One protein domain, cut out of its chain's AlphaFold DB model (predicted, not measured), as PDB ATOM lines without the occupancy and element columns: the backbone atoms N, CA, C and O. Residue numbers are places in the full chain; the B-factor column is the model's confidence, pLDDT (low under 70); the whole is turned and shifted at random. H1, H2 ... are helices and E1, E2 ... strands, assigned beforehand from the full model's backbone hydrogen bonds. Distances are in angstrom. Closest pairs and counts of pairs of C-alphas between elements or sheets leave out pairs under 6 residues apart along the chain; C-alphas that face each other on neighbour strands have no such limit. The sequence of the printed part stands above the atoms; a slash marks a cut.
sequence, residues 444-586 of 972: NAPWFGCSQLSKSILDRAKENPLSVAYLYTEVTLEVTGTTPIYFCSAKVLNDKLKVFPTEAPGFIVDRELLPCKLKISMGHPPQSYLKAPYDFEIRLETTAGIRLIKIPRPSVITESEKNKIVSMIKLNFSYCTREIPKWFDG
ATOM      1  N   ASN A 444     242.556 -47.371  63.079       86.31
ATOM      2  CA  ASN A 444     243.207 -47.435  64.385       86.31
ATOM      3  C   ASN A 444     243.795 -46.089  64.819       86.31
ATOM      4  O   ASN A 444     244.152 -45.234  64.004       86.31
ATOM      5  N   ALA A 445     243.885 -45.909  66.140       82.50
ATOM      6  CA  ALA A 445     244.548 -44.760  66.743       82.50
ATOM      7  C   ALA A 445     246.052 -45.010  66.840       82.50
ATOM      8  O   ALA A 445     246.439 -46.035  67.412       82.50
ATOM      9  N   PRO A 446     246.901 -44.092  66.349       75.25
ATOM     10  CA  PRO A 446     248.340 -44.205  66.519       75.25
ATOM     11  C   PRO A 446     248.699 -44.172  68.003       75.25
ATOM     12  O   PRO A 446     248.090 -43.456  68.805       75.25
ATOM     13  N   TRP A 447     249.718 -44.946  68.360       68.62
ATOM     14  CA  TRP A 447     250.356 -44.804  69.656       68.62
ATOM     15  C   TRP A 447     251.386 -43.679  69.570       68.62
ATOM     16  O   TRP A 447     252.234 -43.668  68.683       68.62
ATOM     17  N   PHE A 448     251.294 -42.724  70.489       68.06
ATOM     18  CA  PHE A 448     252.256 -41.636  70.616       68.06
ATOM     19  C   PHE A 448     253.100 -41.879  71.858       68.06
ATOM     20  O   PHE A 448     252.540 -42.101  72.934       68.06
ATOM     21  N   GLY A 449     254.422 -41.777  71.732       59.03
ATOM     22  CA  GLY A 449     255.285 -41.706  72.906       59.03
ATOM     23  C   GLY A 449     255.003 -40.435  73.710       59.03
ATOM     24  O   GLY A 449     254.576 -39.419  73.153       59.03
ATOM     25  N   CYS A 450     255.274 -40.457  75.017       59.84
ATOM     26  CA  CYS A 450     254.987 -39.314  75.891       59.84
ATOM     27  C   CYS A 450     255.741 -38.029  75.513       59.84
ATOM     28  O   CYS A 450     255.264 -36.941  75.813       59.84
ATOM     29  N   SER A 451     256.863 -38.134  74.795       57.06
ATOM     30  CA  SER A 451     257.597 -36.990  74.234       57.06
ATOM     31  C   SER A 451     256.914 -36.346  73.019       57.06
ATOM     32  O   SER A 451     257.129 -35.166  72.739       57.06
ATOM     33  N   GLN A 452     256.101 -37.106  72.283       62.53
ATOM     34  CA  GLN A 452     255.425 -36.666  71.059       62.53
ATOM     35  C   GLN A 452     254.000 -36.183  71.329       62.53
ATOM     36  O   GLN A 452     253.477 -35.343  70.594       62.53
ATOM     37  N   LEU A 453     253.363 -36.722  72.369       70.44
ATOM     38  CA  LEU A 453     251.961 -36.498  72.666       70.44
ATOM     39  C   LEU A 453     251.731 -35.119  73.308       70.44
ATOM     40  O   LEU A 453     252.242 -34.818  74.381       70.44
ATOM     41  N   SER A 454     250.927 -34.276  72.660       75.75
ATOM     42  CA  SER A 454     250.596 -32.924  73.127       75.75
ATOM     43  C   SER A 454     249.086 -32.698  73.187       75.75
ATOM     44  O   SER A 454     248.303 -33.376  72.515       75.75
ATOM     45  N   LYS A 455     248.666 -31.670  73.934       77.44
ATOM     46  CA  LYS A 455     247.259 -31.241  73.967       77.44
ATOM     47  C   LYS A 455     246.733 -30.895  72.566       77.44
ATOM     48  O   LYS A 455     245.607 -31.243  72.240       77.44
ATOM     49  N   SER A 456     247.581 -30.327  71.703       80.62
ATOM     50  CA  SER A 456     247.230 -30.022  70.311       80.62
ATOM     51  C   SER A 456     246.952 -31.258  69.445       80.62
ATOM     52  O   SER A 456     246.097 -31.189  68.567       80.62
ATOM     53  N   ILE A 457     247.615 -32.395  69.687       80.06
ATOM     54  CA  ILE A 457     247.308 -33.661  68.995       80.06
ATOM     55  C   ILE A 457     245.959 -34.206  69.464       80.06
ATOM     56  O   ILE A 457     245.154 -34.640  68.642       80.06
ATOM     57  N   LEU A 458     245.689 -34.144  70.772       82.94
ATOM     58  CA  LEU A 458     244.404 -34.558  71.331       82.94
ATOM     59  C   LEU A 458     243.250 -33.685  70.815       82.94
ATOM     60  O   LEU A 458     242.198 -34.216  70.471       82.94
ATOM     61  N   ASP A 459     243.430 -32.367  70.744       88.12
ATOM     62  CA  ASP A 459     242.394 -31.456  70.252       88.12
ATOM     63  C   ASP A 459     242.156 -31.644  68.746       88.12
ATOM     64  O   ASP A 459     241.006 -31.790  68.331       88.12
ATOM     65  N   ARG A 460     243.216 -31.833  67.948       86.00
ATOM     66  CA  ARG A 460     243.097 -32.226  66.533       86.00
ATOM     67  C   ARG A 460     242.336 -33.542  66.356       86.00
ATOM     68  O   ARG A 460     241.492 -33.646  65.470       86.00
ATOM     69  N   ALA A 461     242.611 -34.540  67.197       87.25
ATOM     70  CA  ALA A 461     241.906 -35.817  67.156       87.25
ATOM     71  C   ALA A 461     240.411 -35.662  67.482       87.25
ATOM     72  O   ALA A 461     239.597 -36.347  66.873       87.25
ATOM     73  N   LYS A 462     240.034 -34.764  68.406       88.81
ATOM     74  CA  LYS A 462     238.622 -34.468  68.714       88.81
ATOM     75  C   LYS A 462     237.914 -33.754  67.565       88.81
ATOM     76  O   LYS A 462     236.764 -34.072  67.288       88.81
ATOM     77  N   GLU A 463     238.579 -32.788  66.934       90.56
ATOM     78  CA  GLU A 463     238.017 -32.010  65.822       90.56
ATOM     79  C   GLU A 463     237.855 -32.858  64.559       90.56
ATOM     80  O   GLU A 463     236.828 -32.797  63.885       90.56
ATOM     81  N   ASN A 464     238.865 -33.668  64.236       88.00
ATOM     82  CA  ASN A 464     238.859 -34.537  63.070       88.00
ATOM     83  C   ASN A 464     239.611 -35.849  63.364       88.00
ATOM     84  O   ASN A 464     240.812 -35.940  63.088       88.00
ATOM     85  N   PRO A 465     238.922 -36.896  63.857       86.12
ATOM     86  CA  PRO A 465     239.548 -38.177  64.202       86.12
ATOM     87  C   PRO A 465     240.295 -38.835  63.036       86.12
ATOM     88  O   PRO A 465     241.336 -39.458  63.236       86.12
ATOM     89  N   LEU A 466     239.812 -38.648  61.801       84.94
ATOM     90  CA  LEU A 466     240.457 -39.179  60.597       84.94
ATOM     91  C   LEU A 466     241.837 -38.565  60.347       84.94
ATOM     92  O   LEU A 466     242.693 -39.242  59.794       84.94
ATOM     93  N   SER A 467     242.076 -37.318  60.771       82.88
ATOM     94  CA  SER A 467     243.347 -36.607  60.539       82.88
ATOM     95  C   SER A 467     244.552 -37.211  61.266       82.88
ATOM     96  O   SER A 467     245.691 -36.856  60.972       82.88
ATOM     97  N   VAL A 468     244.303 -38.101  62.227       81.75
ATOM     98  CA  VAL A 468     245.335 -38.804  62.999       81.75
ATOM     99  C   VAL A 468     245.235 -40.321  62.860       81.75
ATOM    100  O   VAL A 468     246.139 -41.018  63.300       81.75
ATOM    101  N   ALA A 469     244.158 -40.843  62.272       87.50
ATOM    102  CA  ALA A 469     243.940 -42.275  62.138       87.50
ATOM    103  C   ALA A 469     244.903 -42.903  61.121       87.50
ATOM    104  O   ALA A 469     245.267 -42.273  60.122       87.50
ATOM    105  N   TYR A 470     245.254 -44.164  61.361       87.88
ATOM    106  CA  TYR A 470     246.014 -45.002  60.437       87.88
ATOM    107  C   TYR A 470     245.245 -46.302  60.158       87.88
ATOM    108  O   TYR A 470     244.295 -46.636  60.875       87.88
ATOM    109  N   LEU A 471     245.630 -47.018  59.104       91.00
ATOM    110  CA  LEU A 471     244.995 -48.272  58.701       91.00
ATOM    111  C   LEU A 471     245.869 -49.458  59.094       91.00
ATOM    112  O   LEU A 471     247.068 -49.471  58.819       91.00
ATOM    113  N   TYR A 472     245.257 -50.462  59.714       90.25
ATOM    114  CA  TYR A 472     245.941 -51.679  60.142       90.25
ATOM    115  C   TYR A 472     245.214 -52.921  59.654       90.25
ATOM    116  O   TYR A 472     243.983 -52.986  59.716       90.25
ATOM    117  N   THR A 473     245.978 -53.920  59.231       94.25
ATOM    118  CA  THR A 473     245.472 -55.260  58.952       94.25
ATOM    119  C   THR A 473     246.550 -56.313  59.199       94.25
ATOM    120  O   THR A 473     247.746 -56.008  59.243       94.25
ATOM    121  N   GLU A 474     246.115 -57.557  59.372       92.56
ATOM    122  CA  GLU A 474     246.979 -58.724  59.502       92.56
ATOM    123  C   GLU A 474     246.573 -59.774  58.471       92.56
ATOM    124  O   GLU A 474     245.386 -60.008  58.243       92.56
ATOM    125  N   VAL A 475     247.565 -60.437  57.884       95.12
ATOM    126  CA  VAL A 475     247.362 -61.667  57.117       95.12
ATOM    127  C   VAL A 475     248.052 -62.795  57.855       95.12
ATOM    128  O   VAL A 475     249.270 -62.753  58.046       95.12
ATOM    129  N   THR A 476     247.282 -63.794  58.271       94.56
ATOM    130  CA  THR A 476     247.813 -64.992  58.915       94.56
ATOM    131  C   THR A 476     248.092 -66.045  57.848       94.56
ATOM    132  O   THR A 476     247.229 -66.398  57.043       94.56
ATOM    133  N   LEU A 477     249.329 -66.526  57.832       94.50
ATOM    134  CA  LEU A 477     249.792 -67.635  57.014       94.50
ATOM    135  C   LEU A 477     249.785 -68.885  57.886       94.50
ATOM    136  O   LEU A 477     250.554 -68.967  58.839       94.50
ATOM    137  N   GLU A 478     248.939 -69.851  57.560       92.25
ATOM    138  CA  GLU A 478     248.766 -71.101  58.299       92.25
ATOM    139  C   GLU A 478     249.297 -72.297  57.501       92.25
ATOM    140  O   GLU A 478     249.465 -72.233  56.278       92.25
ATOM    141  N   VAL A 479     249.558 -73.408  58.196       91.75
ATOM    142  CA  VAL A 479     250.039 -74.659  57.585       91.75
ATOM    143  C   VAL A 479     249.176 -75.843  57.995       91.75
ATOM    144  O   VAL A 479     248.770 -75.966  59.146       91.75
ATOM    145  N   THR A 480     248.907 -76.741  57.049       87.75
ATOM    146  CA  THR A 480     248.058 -77.926  57.280       87.75
ATOM    147  C   THR A 480     248.834 -79.179  57.700       87.75
ATOM    148  O   THR A 480     248.245 -80.118  58.235       87.75
ATOM    149  N   GLY A 481     250.146 -79.212  57.452       86.31
ATOM    150  CA  GLY A 481     251.013 -80.372  57.660       86.31
ATOM    151  C   GLY A 481     252.175 -80.106  58.613       86.31
ATOM    152  O   GLY A 481     252.148 -79.181  59.421       86.31
ATOM    153  N   THR A 482     253.208 -80.947  58.528       85.06
ATOM    154  CA  THR A 482     254.411 -80.846  59.378       85.06
ATOM    155  C   THR A 482     255.689 -80.540  58.605       85.06
ATOM    156  O   THR A 482     256.704 -80.233  59.227       85.06
ATOM    157  N   THR A 483     255.655 -80.587  57.269       85.12
ATOM    158  CA  THR A 483     256.755 -80.085  56.432       85.12
ATOM    159  C   THR A 483     256.878 -78.571  56.648       85.12
ATOM    160  O   THR A 483     255.869 -77.870  56.523       85.12
ATOM    161  N   PRO A 484     258.055 -78.031  56.991       87.25
ATOM    162  CA  PRO A 484     258.189 -76.602  57.246       87.25
ATOM    163  C   PRO A 484     257.964 -75.791  55.962       87.25
ATOM    164  O   PRO A 484     258.476 -76.126  54.895       87.25
ATOM    165  N   ILE A 485     257.189 -74.708  56.069       89.69
ATOM    166  CA  ILE A 485     257.005 -73.725  54.996       89.69
ATOM    167  C   ILE A 485     257.633 -72.419  55.459       89.69
ATOM    168  O   ILE A 485     257.381 -71.979  56.579       89.69
ATOM    169  N   TYR A 486     258.422 -71.793  54.591       91.12
ATOM    170  CA  TYR A 486     259.083 -70.531  54.894       91.12
ATOM    171  C   TYR A 486     258.537 -69.407  54.016       91.12
ATOM    172  O   TYR A 486     258.318 -69.577  52.815       91.12
ATOM    173  N   PHE A 487     258.358 -68.245  54.630       90.94
ATOM    174  CA  PHE A 487     258.213 -66.960  53.977       90.94
ATOM    175  C   PHE A 487     259.524 -66.599  53.267       90.94
ATOM    176  O   PHE A 487     260.607 -66.683  53.852       90.94
ATOM    177  N   CYS A 488     259.419 -66.191  52.007       89.94
ATOM    178  CA  CYS A 488     260.556 -65.776  51.192       89.94
ATOM    179  C   CYS A 488     260.520 -64.277  50.925       89.94
ATOM    180  O   CYS A 488     261.484 -63.575  51.217       89.94
ATOM    181  N   SER A 489     259.413 -63.783  50.379       90.31
ATOM    182  CA  SER A 489     259.270 -62.368  50.062       90.31
ATOM    183  C   SER A 489     257.800 -61.960  49.978       90.31
ATOM    184  O   SER A 489     256.897 -62.793  49.848       90.31
ATOM    185  N   ALA A 490     257.558 -60.655  50.054       90.94
ATOM    186  CA  ALA A 490     256.264 -60.059  49.771       90.94
ATOM    187  C   ALA A 490     256.471 -58.765  48.982       90.94
ATOM    188  O   ALA A 490     257.212 -57.884  49.416       90.94
ATOM    189  N   LYS A 491     255.823 -58.643  47.821       90.12
ATOM    190  CA  LYS A 491     255.967 -57.483  46.932       90.12
ATOM    191  C   LYS A 491     254.622 -56.836  46.643       90.12
ATOM    192  O   LYS A 491     253.714 -57.492  46.140       90.12
ATOM    193  N   VAL A 492     254.516 -55.536  46.896       90.56
ATOM    194  CA  VAL A 492     253.335 -54.736  46.542       90.56
ATOM    195  C   VAL A 492     253.238 -54.596  45.020       90.56
ATOM    196  O   VAL A 492     254.215 -54.222  44.367       90.56
ATOM    197  N   LEU A 493     252.073 -54.916  44.451       88.31
ATOM    198  CA  LEU A 493     251.838 -54.886  42.998       88.31
ATOM    199  C   LEU A 493     251.059 -53.646  42.542       88.31
ATOM    200  O   LEU A 493     251.321 -53.097  41.473       88.31
ATOM    201  N   ASN A 494     250.098 -53.216  43.355       83.44
ATOM    202  CA  ASN A 494     249.135 -52.167  43.043       83.44
ATOM    203  C   ASN A 494     249.256 -51.053  44.089       83.44
ATOM    204  O   ASN A 494     248.623 -51.108  45.140       83.44
ATOM    205  N   ASP A 495     250.089 -50.050  43.801       88.56
ATOM    206  CA  ASP A 495     250.193 -48.846  44.630       88.56
ATOM    207  C   ASP A 495     250.535 -47.603  43.796       88.56
ATOM    208  O   ASP A 495     251.657 -47.095  43.780       88.56
ATOM    209  N   LYS A 496     249.538 -47.105  43.057       88.06
ATOM    210  CA  LYS A 496     249.697 -45.934  42.173       88.06
ATOM    211  C   LYS A 496     250.067 -44.663  42.936       88.06
ATOM    212  O   LYS A 496     250.682 -43.769  42.360       88.06
ATOM    213  N   LEU A 497     249.650 -44.565  44.197       89.75
ATOM    214  CA  LEU A 497     249.862 -43.384  45.033       89.75
ATOM    215  C   LEU A 497     251.076 -43.522  45.966       89.75
ATOM    216  O   LEU A 497     251.387 -42.553  46.654       89.75
ATOM    217  N   LYS A 498     251.757 -44.678  45.970       89.06
ATOM    218  CA  LYS A 498     252.859 -45.018  46.888       89.06
ATOM    219  C   LYS A 498     252.470 -44.834  48.360       89.06
ATOM    220  O   LYS A 498     253.208 -44.227  49.134       89.06
ATOM    221  N   VAL A 499     251.262 -45.264  48.714       88.38
ATOM    222  CA  VAL A 499     250.673 -45.079  50.049       88.38
ATOM    223  C   VAL A 499     250.823 -46.293  50.954       88.38
ATOM    224  O   VAL A 499     250.696 -46.150  52.170       88.38
ATOM    225  N   PHE A 500     251.077 -47.471  50.389       90.06
ATOM    226  CA  PHE A 500     251.232 -48.696  51.152       90.06
ATOM    227  C   PHE A 500     252.695 -48.910  51.552       90.06
ATOM    228  O   PHE A 500     253.611 -48.649  50.768       90.06
ATOM    229  N   PRO A 501     252.941 -49.401  52.775       85.44
ATOM    230  CA  PRO A 501     254.291 -49.672  53.232       85.44
ATOM    231  C   PRO A 501     254.875 -50.881  52.493       85.44
ATOM    232  O   PRO A 501     254.178 -51.858  52.220       85.44
ATOM    233  N   THR A 502     256.173 -50.822  52.206       81.75
ATOM    234  CA  THR A 502     256.938 -51.932  51.607       81.75
ATOM    235  C   THR A 502     258.009 -52.485  52.547       81.75
ATOM    236  O   THR A 502     258.581 -53.534  52.273       81.75
ATOM    237  N   GLU A 503     258.238 -51.816  53.679       76.75
ATOM    238  CA  GLU A 503     259.261 -52.143  54.667       76.75
ATOM    239  C   GLU A 503     258.807 -51.773  56.088       76.75
ATOM    240  O   GLU A 503     257.753 -51.156  56.302       76.75
ATOM    241  N   ALA A 504     259.600 -52.173  57.082       62.91
ATOM    242  CA  ALA A 504     259.364 -51.821  58.474       62.91
ATOM    243  C   ALA A 504     259.440 -50.290  58.684       62.91
ATOM    244  O   ALA A 504     260.201 -49.611  58.001       62.91
ATOM    245  N   PRO A 505     258.681 -49.721  59.640       61.78
ATOM    246  CA  PRO A 505     257.783 -50.390  60.585       61.78
ATOM    247  C   PRO A 505     256.374 -50.671  60.030       61.78
ATOM    248  O   PRO A 505     255.563 -51.278  60.723       61.78
ATOM    249  N   GLY A 506     256.057 -50.219  58.813       70.12
ATOM    250  CA  GLY A 506     254.713 -50.334  58.238       70.12
ATOM    251  C   GLY A 506     254.392 -51.713  57.660       70.12
ATOM    252  O   GLY A 506     253.226 -52.079  57.573       70.12
ATOM    253  N   PHE A 507     255.397 -52.498  57.283       81.25
ATOM    254  CA  PHE A 507     255.237 -53.853  56.763       81.25
ATOM    255  C   PHE A 507     256.161 -54.798  57.533       81.25
ATOM    256  O   PHE A 507     257.381 -54.724  57.402       81.25
ATOM    257  N   ILE A 508     255.591 -55.658  58.379       77.12
ATOM    258  CA  ILE A 508     256.355 -56.531  59.280       77.12
ATOM    259  C   ILE A 508     255.911 -57.977  59.093       77.12
ATOM    260  O   ILE A 508     254.727 -58.283  59.186       77.12
ATOM    261  N   VAL A 509     256.878 -58.874  58.921       79.31
ATOM    262  CA  VAL A 509     256.682 -60.321  59.054       79.31
ATOM    263  C   VAL A 509     257.246 -60.736  60.410       79.31
ATOM    264  O   VAL A 509     258.412 -60.467  60.708       79.31
ATOM    265  N   ASP A 510     256.417 -61.322  61.272       68.88
ATOM    266  CA  ASP A 510     256.827 -61.656  62.643       68.88
ATOM    267  C   ASP A 510     257.924 -62.737  62.685       68.88
ATOM    268  O   ASP A 510     258.909 -62.600  63.422       68.88
ATOM    269  N   ARG A 511     257.816 -63.759  61.833       74.62
ATOM    270  CA  ARG A 511     258.822 -64.810  61.629       74.62
ATOM    271  C   ARG A 511     258.792 -65.371  60.211       74.62
ATOM    272  O   ARG A 511     257.763 -65.358  59.544       74.62
ATOM    273  N   GLU A 512     259.926 -65.910  59.771       83.75
ATOM    274  CA  GLU A 512     260.030 -66.502  58.437       83.75
ATOM    275  C   GLU A 512     259.430 -67.912  58.352       83.75
ATOM    276  O   GLU A 512     258.933 -68.286  57.300       83.75
ATOM    277  N   LEU A 513     259.448 -68.704  59.427       84.38
ATOM    278  CA  LEU A 513     258.828 -70.034  59.447       84.38
ATOM    279  C   LEU A 513     257.328 -69.928  59.755       84.38
ATOM    280  O   LEU A 513     256.938 -69.297  60.739       84.38
ATOM    281  N   LEU A 514     256.493 -70.583  58.951       87.31
ATOM    282  CA  LEU A 514     255.045 -70.599  59.146       87.31
ATOM    283  C   LEU A 514     254.619 -71.586  60.261       87.31
ATOM    284  O   LEU A 514     255.296 -72.596  60.476       87.31
ATOM    285  N   PRO A 515     253.495 -71.334  60.965       89.06
ATOM    286  CA  PRO A 515     252.521 -70.273  60.697       89.06
ATOM    287  C   PRO A 515     253.036 -68.892  61.107       89.06
ATOM    288  O   PRO A 515     253.726 -68.782  62.111       89.06
ATOM    289  N   CYS A 516     252.751 -67.831  60.366       87.00
ATOM    290  CA  CYS A 516     253.270 -66.492  60.672       87.00
ATOM    291  C   CYS A 516     252.268 -65.399  60.292       87.00
ATOM    292  O   CYS A 516     251.242 -65.680  59.673       87.00
ATOM    293  N   LYS A 517     252.531 -64.155  60.692       87.62
ATOM    294  CA  LYS A 517     251.655 -63.012  60.419       87.62
ATOM    295  C   LYS A 517     252.389 -61.922  59.654       87.62
ATOM    296  O   LYS A 517     253.416 -61.416  60.110       87.62
ATOM    297  N   LEU A 518     251.798 -61.496  58.539       92.12
ATOM    298  CA  LEU A 518     252.140 -60.230  57.898       92.12
ATOM    299  C   LEU A 518     251.297 -59.126  58.526       92.12
ATOM    300  O   LEU A 518     250.076 -59.107  58.379       92.12
ATOM    301  N   LYS A 519     251.949 -58.203  59.224       88.81
ATOM    302  CA  LYS A 519     251.331 -57.031  59.844       88.81
ATOM    303  C   LYS A 519     251.555 -55.828  58.947       88.81
ATOM    304  O   LYS A 519     252.698 -55.471  58.657       88.81
ATOM    305  N   ILE A 520     250.463 -55.207  58.523       91.94
ATOM    306  CA  ILE A 520     250.475 -54.090  57.583       91.94
ATOM    307  C   ILE A 520     249.844 -52.887  58.279       91.94
ATOM    308  O   ILE A 520     248.654 -52.877  58.592       91.94
ATOM    309  N   SER A 521     250.654 -51.861  58.503       88.06
ATOM    310  CA  SER A 521     250.269 -50.562  59.034       88.06
ATOM    311  C   SER A 521     250.546 -49.494  57.982       88.06
ATOM    312  O   SER A 521     251.674 -49.043  57.786       88.06
ATOM    313  N   MET A 522     249.490 -49.084  57.287       86.75
ATOM    314  CA  MET A 522     249.530 -47.897  56.448       86.75
ATOM    315  C   MET A 522     249.351 -46.688  57.359       86.75
ATOM    316  O   MET A 522     248.389 -46.630  58.127       86.75
ATOM    317  N   GLY A 523     250.279 -45.731  57.271       80.75
ATOM    318  CA  GLY A 523     250.201 -44.458  57.988       80.75
ATOM    319  C   GLY A 523     248.950 -43.651  57.624       80.75
ATOM    320  O   GLY A 523     248.024 -44.148  56.986       80.75
ATOM    321  N   HIS A 524     248.904 -42.378  58.018       85.06
ATOM    322  CA  HIS A 524     247.734 -41.544  57.739       85.06
ATOM    323  C   HIS A 524     247.400 -41.517  56.228       85.06
ATOM    324  O   HIS A 524     248.222 -41.033  55.443       85.06
ATOM    325  N   PRO A 525     246.215 -42.007  55.801       87.12
ATOM    326  CA  PRO A 525     245.877 -42.062  54.386       87.12
ATOM    327  C   PRO A 525     245.778 -40.658  53.775       87.12
ATOM    328  O   PRO A 525     245.012 -39.832  54.278       87.12
ATOM    329  N   PRO A 526     246.489 -40.357  52.671       88.06
ATOM    330  CA  PRO A 526     246.399 -39.043  52.054       88.06
ATOM    331  C   PRO A 526     245.009 -38.812  51.454       88.06
ATOM    332  O   PRO A 526     244.323 -39.741  51.021       88.06
ATOM    333  N   GLN A 527     244.609 -37.543  51.341       87.69
ATOM    334  CA  GLN A 527     243.314 -37.154  50.765       87.69
ATOM    335  C   GLN A 527     243.087 -37.692  49.343       87.69
ATOM    336  O   GLN A 527     241.951 -37.962  48.960       87.69
ATOM    337  N   SER A 528     244.153 -37.873  48.558       90.31
ATOM    338  CA  SER A 528     244.090 -38.504  47.234       90.31
ATOM    339  C   SER A 528     243.602 -39.954  47.298       90.31
ATOM    340  O   SER A 528     242.779 -40.343  46.475       90.31
ATOM    341  N   TYR A 529     244.047 -40.724  48.294       91.06
ATOM    342  CA  TYR A 529     243.605 -42.101  48.514       91.06
ATOM    343  C   TYR A 529     242.176 -42.154  49.063       91.06
ATOM    344  O   TYR A 529     241.355 -42.916  48.567       91.06
ATOM    345  N   LEU A 530     241.837 -41.287  50.024       87.94
ATOM    346  CA  LEU A 530     240.490 -41.237  50.616       87.94
ATOM    347  C   LEU A 530     239.387 -40.909  49.596       87.94
ATOM    348  O   LEU A 530     238.262 -41.379  49.741       87.94
ATOM    349  N   LYS A 531     239.695 -40.116  48.560       89.19
ATOM    350  CA  LYS A 531     238.746 -39.779  47.483       89.19
ATOM    351  C   LYS A 531     238.479 -40.939  46.521       89.19
ATOM    352  O   LYS A 531     237.403 -40.989  45.932       89.19
ATOM    353  N   ALA A 532     239.449 -41.829  46.333       90.75
ATOM    354  CA  ALA A 532     239.367 -42.945  45.394       90.75
ATOM    355  C   ALA A 532     240.122 -44.176  45.941       90.75
ATOM    356  O   ALA A 532     241.182 -44.525  45.414       90.75
ATOM    357  N   PRO A 533     239.607 -44.828  47.002       91.31
ATOM    358  CA  PRO A 533     240.282 -45.955  47.635       91.31
ATOM    359  C   PRO A 533     240.255 -47.192  46.730       91.31
ATOM    360  O   PRO A 533     239.235 -47.505  46.098       91.31
ATOM    361  N   TYR A 534     241.373 -47.911  46.704       93.44
ATOM    362  CA  TYR A 534     241.585 -49.119  45.909       93.44
ATOM    363  C   TYR A 534     242.144 -50.252  46.776       93.44
ATOM    364  O   TYR A 534     242.658 -50.008  47.865       93.44
ATOM    365  N   ASP A 535     241.974 -51.488  46.307       94.25
ATOM    366  CA  ASP A 535     242.390 -52.691  47.033       94.25
ATOM    367  C   ASP A 535     243.916 -52.774  47.145       94.25
ATOM    368  O   ASP A 535     244.635 -52.326  46.247       94.25
ATOM    369  N   PHE A 536     244.403 -53.383  48.225       93.56
ATOM    370  CA  PHE A 536     245.827 -53.615  48.428       93.56
ATOM    371  C   PHE A 536     246.205 -55.016  47.950       93.56
ATOM    372  O   PHE A 536     245.674 -56.014  48.441       93.56
ATOM    373  N   GLU A 537     247.117 -55.091  46.984       94.50
ATOM    374  CA  GLU A 537     247.528 -56.349  46.358       94.50
ATOM    375  C   GLU A 537     249.017 -56.611  46.585       94.50
ATOM    376  O   GLU A 537     249.882 -55.811  46.205       94.50
ATOM    377  N   ILE A 538     249.309 -57.763  47.187       93.19
ATOM    378  CA  ILE A 538     250.653 -58.223  47.519       93.19
ATOM    379  C   ILE A 538     250.881 -59.563  46.835       93.19
ATOM    380  O   ILE A 538     250.103 -60.501  46.986       93.19
ATOM    381  N   ARG A 539     252.001 -59.699  46.142       92.06
ATOM    382  CA  ARG A 539     252.526 -61.000  45.760       92.06
ATOM    383  C   ARG A 539     253.307 -61.585  46.927       92.06
ATOM    384  O   ARG A 539     254.373 -61.072  47.256       92.06
ATOM    385  N   LEU A 540     252.782 -62.645  47.521       93.19
ATOM    386  CA  LEU A 540     253.440 -63.425  48.560       93.19
ATOM    387  C   LEU A 540     254.224 -64.574  47.928       93.19
ATOM    388  O   LEU A 540     253.663 -65.364  47.166       93.19
ATOM    389  N   GLU A 541     255.486 -64.714  48.313       92.44
ATOM    390  CA  GLU A 541     256.343 -65.830  47.933       92.44
ATOM    391  C   GLU A 541     256.683 -66.669  49.161       92.44
ATOM    392  O   GLU A 541     257.221 -66.169  50.154       92.44
ATOM    393  N   THR A 542     256.385 -67.962  49.082       92.44
ATOM    394  CA  THR A 542     256.745 -68.953  50.099       92.44
ATOM    395  C   THR A 542     257.387 -70.165  49.440       92.44
ATOM    396  O   THR A 542     257.260 -70.368  48.230       92.44
ATOM    397  N   THR A 543     258.011 -71.030  50.235       89.00
ATOM    398  CA  THR A 543     258.507 -72.329  49.747       89.00
ATOM    399  C   THR A 543     257.381 -73.267  49.283       89.00
ATOM    400  O   THR A 543     257.637 -74.201  48.531       89.00
ATOM    401  N   ALA A 544     256.124 -73.007  49.671       88.00
ATOM    402  CA  ALA A 544     254.935 -73.760  49.247       88.00
ATOM    403  C   ALA A 544     254.190 -73.133  48.051       88.00
ATOM    404  O   ALA A 544     253.071 -73.551  47.711       88.00
ATOM    405  N   GLY A 545     254.797 -72.127  47.421       88.62
ATOM    406  CA  GLY A 545     254.292 -71.479  46.223       88.62
ATOM    407  C   GLY A 545     254.005 -70.000  46.379       88.62
ATOM    408  O   GLY A 545     254.124 -69.409  47.457       88.62
ATOM    409  N   ILE A 546     253.610 -69.411  45.255       91.25
ATOM    410  CA  ILE A 546     253.300 -67.989  45.148       91.25
ATOM    411  C   ILE A 546     251.790 -67.785  45.246       91.25
ATOM    412  O   ILE A 546     250.995 -68.587  44.739       91.25
ATOM    413  N   ARG A 547     251.385 -66.727  45.945       92.62
ATOM    414  CA  ARG A 547     249.987 -66.315  46.109       92.62
ATOM    415  C   ARG A 547     249.849 -64.828  45.821       92.62
ATOM    416  O   ARG A 547     250.709 -64.038  46.203       92.62
ATOM    417  N   LEU A 548     248.742 -64.446  45.196       94.56
ATOM    418  CA  LEU A 548     248.268 -63.070  45.253       94.56
ATOM    419  C   LEU A 548     247.445 -62.921  46.531       94.56
ATOM    420  O   LEU A 548     246.403 -63.553  46.659       94.56
ATOM    421  N   ILE A 549     247.895 -62.095  47.467       95.62
ATOM    422  CA  ILE A 549     247.063 -61.620  48.567       95.62
ATOM    423  C   ILE A 549     246.354 -60.361  48.086       95.62
ATOM    424  O   ILE A 549     247.001 -59.399  47.671       95.62
ATOM    425  N   LYS A 550     245.029 -60.358  48.183       95.88
ATOM    426  CA  LYS A 550     244.192 -59.195  47.921       95.88
ATOM    427  C   LYS A 550     243.421 -58.839  49.182       95.88
ATOM    428  O   LYS A 550     242.532 -59.584  49.596       95.88
ATOM    429  N   ILE A 551     243.753 -57.690  49.755       95.50
ATOM    430  CA  ILE A 551     243.055 -57.109  50.898       95.50
ATOM    431  C   ILE A 551     242.094 -56.050  50.354       95.50
ATOM    432  O   ILE A 551     242.532 -55.148  49.627       95.50
ATOM    433  N   PRO A 552     240.788 -56.144  50.658       93.56
ATOM    434  CA  PRO A 552     239.826 -55.166  50.182       93.56
ATOM    435  C   PRO A 552     240.166 -53.779  50.727       93.56
ATOM    436  O   PRO A 552     240.665 -53.623  51.845       93.56
ATOM    437  N   ARG A 553     239.875 -52.749  49.931       92.56
ATOM    438  CA  ARG A 553     239.962 -51.354  50.379       92.56
ATOM    439  C   ARG A 553     239.229 -51.141  51.718       92.56
ATOM    440  O   ARG A 553     238.195 -51.771  51.949       92.56
ATOM    441  N   PRO A 554     239.713 -50.227  52.581       90.88
ATOM    442  CA  PRO A 554     239.116 -49.985  53.891       90.88
ATOM    443  C   PRO A 554     237.650 -49.563  53.776       90.88
ATOM    444  O   PRO A 554     237.272 -48.793  52.886       90.88
ATOM    445  N   SER A 555     236.832 -50.032  54.716       87.62
ATOM    446  CA  SER A 555     235.457 -49.571  54.875       87.62
ATOM    447  C   SER A 555     235.416 -48.104  55.323       87.62
ATOM    448  O   SER A 555     236.392 -47.535  55.829       87.62
ATOM    449  N   VAL A 556     234.272 -47.450  55.100       86.69
ATOM    450  CA  VAL A 556     234.062 -46.071  55.556       86.69
ATOM    451  C   VAL A 556     234.089 -46.049  57.084       86.69
ATOM    452  O   VAL A 556     233.361 -46.811  57.715       86.69
ATOM    453  N   ILE A 557     234.896 -45.156  57.666       87.94
ATOM    454  CA  ILE A 557     235.023 -45.045  59.121       87.94
ATOM    455  C   ILE A 557     233.662 -44.777  59.784       87.94
ATOM    456  O   ILE A 557     232.912 -43.876  59.393       87.94
ATOM    457  N   THR A 558     233.359 -45.541  60.823       89.62
ATOM    458  CA  THR A 558     232.127 -45.423  61.607       89.62
ATOM    459  C   THR A 558     232.280 -44.429  62.764       89.62
ATOM    460  O   THR A 558     233.384 -44.146  63.232       89.62
ATOM    461  N   GLU A 559     231.166 -43.913  63.294       89.25
ATOM    462  CA  GLU A 559     231.194 -43.051  64.492       89.25
ATOM    463  C   GLU A 559     231.758 -43.770  65.731       89.25
ATOM    464  O   GLU A 559     232.436 -43.161  66.560       89.25
ATOM    465  N   SER A 560     231.541 -45.083  65.844       87.31
ATOM    466  CA  SER A 560     232.119 -45.899  66.919       87.31
ATOM    467  C   SER A 560     233.651 -45.920  66.853       87.31
ATOM    468  O   SER A 560     234.324 -45.697  67.861       87.31
ATOM    469  N   GLU A 561     234.220 -46.104  65.659       87.75
ATOM    470  CA  GLU A 561     235.671 -46.080  65.447       87.75
ATOM    471  C   GLU A 561     236.265 -44.696  65.702       87.75
ATOM    472  O   GLU A 561     237.289 -44.590  66.379       87.75
ATOM    473  N   LYS A 562     235.597 -43.624  65.257       90.50
ATOM    474  CA  LYS A 562     235.996 -42.244  65.582       90.50
ATOM    475  C   LYS A 562     236.086 -42.032  67.096       90.50
ATOM    476  O   LYS A 562     237.106 -41.552  67.593       90.50
ATOM    477  N   ASN A 563     235.061 -42.451  67.839       90.19
ATOM    478  CA  ASN A 563     235.030 -42.341  69.299       90.19
ATOM    479  C   ASN A 563     236.109 -43.196  69.977       90.19
ATOM    480  O   ASN A 563     236.747 -42.738  70.932       90.19
ATOM    481  N   LYS A 564     236.350 -44.414  69.479       88.44
ATOM    482  CA  LYS A 564     237.431 -45.292  69.950       88.44
ATOM    483  C   LYS A 564     238.794 -44.630  69.761       88.44
ATOM    484  O   LYS A 564     239.589 -44.617  70.699       88.44
ATOM    485  N   ILE A 565     239.037 -44.022  68.599       87.69
ATOM    486  CA  ILE A 565     240.309 -43.363  68.284       87.69
ATOM    487  C   ILE A 565     240.585 -42.211  69.251       87.69
ATOM    488  O   ILE A 565     241.644 -42.162  69.881       87.69
ATOM    489  N   VAL A 566     239.606 -41.321  69.430       91.19
ATOM    490  CA  VAL A 566     239.719 -40.189  70.362       91.19
ATOM    491  C   VAL A 566     239.934 -40.680  71.795       91.19
ATOM    492  O   VAL A 566     240.771 -40.137  72.518       91.19
ATOM    493  N   SER A 567     239.216 -41.728  72.206       86.56
ATOM    494  CA  SER A 567     239.312 -42.292  73.556       86.56
ATOM    495  C   SER A 567     240.681 -42.917  73.831       86.56
ATOM    496  O   SER A 567     241.241 -42.687  74.901       86.56
ATOM    497  N   MET A 568     241.259 -43.642  72.867       81.69
ATOM    498  CA  MET A 568     242.607 -44.213  72.989       81.69
ATOM    499  C   MET A 568     243.679 -43.125  73.112       81.69
ATOM    500  O   MET A 568     244.542 -43.217  73.982       81.69
ATOM    501  N   ILE A 569     243.599 -42.057  72.309       83.12
ATOM    502  CA  ILE A 569     244.544 -40.929  72.394       83.12
ATOM    503  C   ILE A 569     244.384 -40.189  73.730       83.12
ATOM    504  O   ILE A 569     245.379 -39.833  74.359       83.12
ATOM    505  N   LYS A 570     243.147 -40.005  74.210       83.81
ATOM    506  CA  LYS A 570     242.863 -39.406  75.524       83.81
ATOM    507  C   LYS A 570     243.428 -40.246  76.674       83.81
ATOM    508  O   LYS A 570     243.985 -39.680  77.614       83.81
ATOM    509  N   LEU A 571     243.297 -41.570  76.599       78.88
ATOM    510  CA  LEU A 571     243.863 -42.503  77.573       78.88
ATOM    511  C   LEU A 571     245.395 -42.408  77.580       78.88
ATOM    512  O   LEU A 571     245.981 -42.200  78.639       78.88
ATOM    513  N   ASN A 572     246.026 -42.469  76.402       73.56
ATOM    514  CA  ASN A 572     247.473 -42.321  76.243       73.56
ATOM    515  C   ASN A 572     247.970 -40.976  76.817       73.56
ATOM    516  O   ASN A 572     248.939 -40.935  77.568       73.56
ATOM    517  N   PHE A 573     247.234 -39.884  76.563       77.19
ATOM    518  CA  PHE A 573     247.542 -38.555  77.107       77.19
ATOM    519  C   PHE A 573     247.495 -38.558  78.634       77.19
ATOM    520  O   PHE A 573     248.424 -38.083  79.280       77.19
ATOM    521  N   SER A 574     246.452 -39.156  79.217       72.06
ATOM    522  CA  SER A 574     246.321 -39.262  80.669       72.06
ATOM    523  C   SER A 574     247.455 -40.066  81.305       72.06
ATOM    524  O   SER A 574     247.929 -39.657  82.363       72.06
ATOM    525  N   TYR A 575     247.880 -41.178  80.691       67.56
ATOM    526  CA  TYR A 575     249.016 -41.978  81.164       67.56
ATOM    527  C   TYR A 575     250.311 -41.168  81.138       67.56
ATOM    528  O   TYR A 575     250.993 -41.077  82.156       67.56
ATOM    529  N   CYS A 576     250.595 -40.498  80.020       63.69
ATOM    530  CA  CYS A 576     251.789 -39.674  79.885       63.69
ATOM    531  C   CYS A 576     251.824 -38.494  80.859       63.69
ATOM    532  O   CYS A 576     252.892 -38.142  81.325       63.69
ATOM    533  N   THR A 577     250.684 -37.908  81.235       63.91
ATOM    534  CA  THR A 577     250.652 -36.797  82.209       63.91
ATOM    535  C   THR A 577     250.700 -37.223  83.681       63.91
ATOM    536  O   THR A 577     250.894 -36.372  84.543       63.91
ATOM    537  N   ARG A 578     250.497 -38.511  84.002       56.22
ATOM    538  CA  ARG A 578     250.407 -38.992  85.397       56.22
ATOM    539  C   ARG A 578     251.749 -39.402  86.014       56.22
ATOM    540  O   ARG A 578     251.865 -39.357  87.232       56.22
ATOM    541  N   GLU A 579     252.732 -39.761  85.189       46.88
ATOM    542  CA  GLU A 579     254.030 -40.332  85.604       46.88
ATOM    543  C   GLU A 579     255.228 -39.392  85.346       46.88
ATOM    544  O   GLU A 579     256.382 -39.776  85.521       46.88
ATOM    545  N   ILE A 580     254.986 -38.146  84.925       50.19
ATOM    546  CA  ILE A 580     256.061 -37.168  84.719       50.19
ATOM    547  C   ILE A 580     256.431 -36.535  86.074       50.19
ATOM    548  O   ILE A 580     255.552 -36.008  86.764       50.19
ATOM    549  N   PRO A 581     257.716 -36.543  86.480       48.50
ATOM    550  CA  PRO A 581     258.161 -35.832  87.670       48.50
ATOM    551  C   PRO A 581     257.762 -34.356  87.603       48.50
ATOM    552  O   PRO A 581     257.973 -33.708  86.581       48.50
ATOM    553  N   LYS A 582     257.254 -33.788  88.706       53.84
ATOM    554  CA  LYS A 582     256.775 -32.388  88.767       53.84
ATOM    555  C   LYS A 582     257.765 -31.339  88.239       53.84
ATOM    556  O   LYS A 582     257.348 -30.246  87.888       53.84
ATOM    557  N   TRP A 583     259.062 -31.646  88.203       53.06
ATOM    558  CA  TRP A 583     260.095 -30.740  87.699       53.06
ATOM    559  C   TRP A 583     260.156 -30.649  86.164       53.06
ATOM    560  O   TRP A 583     260.763 -29.715  85.659       53.06
ATOM    561  N   PHE A 584     259.533 -31.575  85.424       51.19
ATOM    562  CA  PHE A 584     259.432 -31.533  83.954       51.19
ATOM    563  C   PHE A 584     258.150 -30.834  83.466       51.19
ATOM    564  O   PHE A 584     257.927 -30.672  82.263       51.19
ATOM    565  N   ASP A 585     257.289 -30.440  84.402       49.19
ATOM    566  CA  ASP A 585     256.025 -29.779  84.118       49.19
ATOM    567  C   ASP A 585     256.308 -28.368  83.564       49.19
ATOM    568  O   ASP A 585     256.933 -27.536  84.220       49.19
ATOM    569  N   GLY A 586     255.907 -28.113  82.313       51.97
ATOM    570  CA  GLY A 586     256.124 -26.833  81.622       51.97
ATOM    571  C   GLY A 586     257.382 -26.712  80.742       51.97
ATOM    572  O   GLY A 586     257.542 -25.675  80.103       51.97
TER     573      GLY A 586
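What this domain is: This is residues 444 to 586 of the 972 residues of an uncharacterized protein of Bacillus cereus (UniProt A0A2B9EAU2). Two small sheets of three strands each, E1-E4-E3 and E2-E5-E6, lie one over the other as a loose sandwich, and a pair of helices, H1 and H3, side by side and running opposite ways, makes the other end of an elongated body. The short helix H2 lies on the way from E4 in one sheet to E5 in the other. The printed part has 143 residues, with three named helices and six named strands in the order H1 E1 E2 E3 E4 H2 E5 E6 H3; both sheets are antiparallel and the class is mixed, helices and strands. The whole is loose, with a radius of gyration of the C-alphas of 18.7 A, and spans 57 by 37 by 25 A.

How they stand to each other: H1, residues 455 to 463, touches H3, residues 559 to 578, at a shallow tilt of 13 degrees, opposite ways. H3 does so with residues 565 to 573 alone, and the closest C-alphas, those of Ala 461 and Val 566, are 5.8 A apart. E1, residues 470 to 479, is an edge strand and the antiparallel neighbour of E4, residues 516 to 522, at 165 degrees; N 473 and O 520 are 2.9 A apart, within hydrogen-bond range. E3, residues 507 to 509, is the other edge strand and forms a hairpin with E4, with N 508 and O 519 at 2.9 A. In the second sheet, which is twisted, E2, residues 487 to 492, is the antiparallel neighbour of E5, residues 536 to 542, with N 491 and O 539 at 2.9 A. E5 and E6, residues 545 to 551, form a hairpin, with N 540 and O 547 at 2.8 A. E4 and E5, the inner strands, are apart. H2, residues 527 to 531, touches no helix, and H1, H2 and H3 are not on either sheet. In H1, H2 and H3 every O i to N i+4 pair is within hydrogen-bond range.

Where its parts are: H1 begins at C-alpha 455 (247.259, -31.241, 73.967) and is 12.3 A long. E1 begins at C-alpha 470 (246.014, -45.002, 60.437) and measures 30.1 A; E2 measures 15.1 A, E4 19.4 A, E5 18.9 A and E6 18.8 A. E3 and H2 are short, with three and five residues. H3, 28.7 A long, ends at C-alpha 578 (250.407, -38.992, 85.397).

The domain as a whole: The C-alphas farthest apart, those of Thr 483 and Gly 586, are 58.9 A apart. The printed part has no cut. The link from E2 to E3, residues 493 to 506, is long. Mean pLDDT of the printed part is 83.1; it is under 70 at residues 447 to 452, 504 to 505, 510 and 575 to 586.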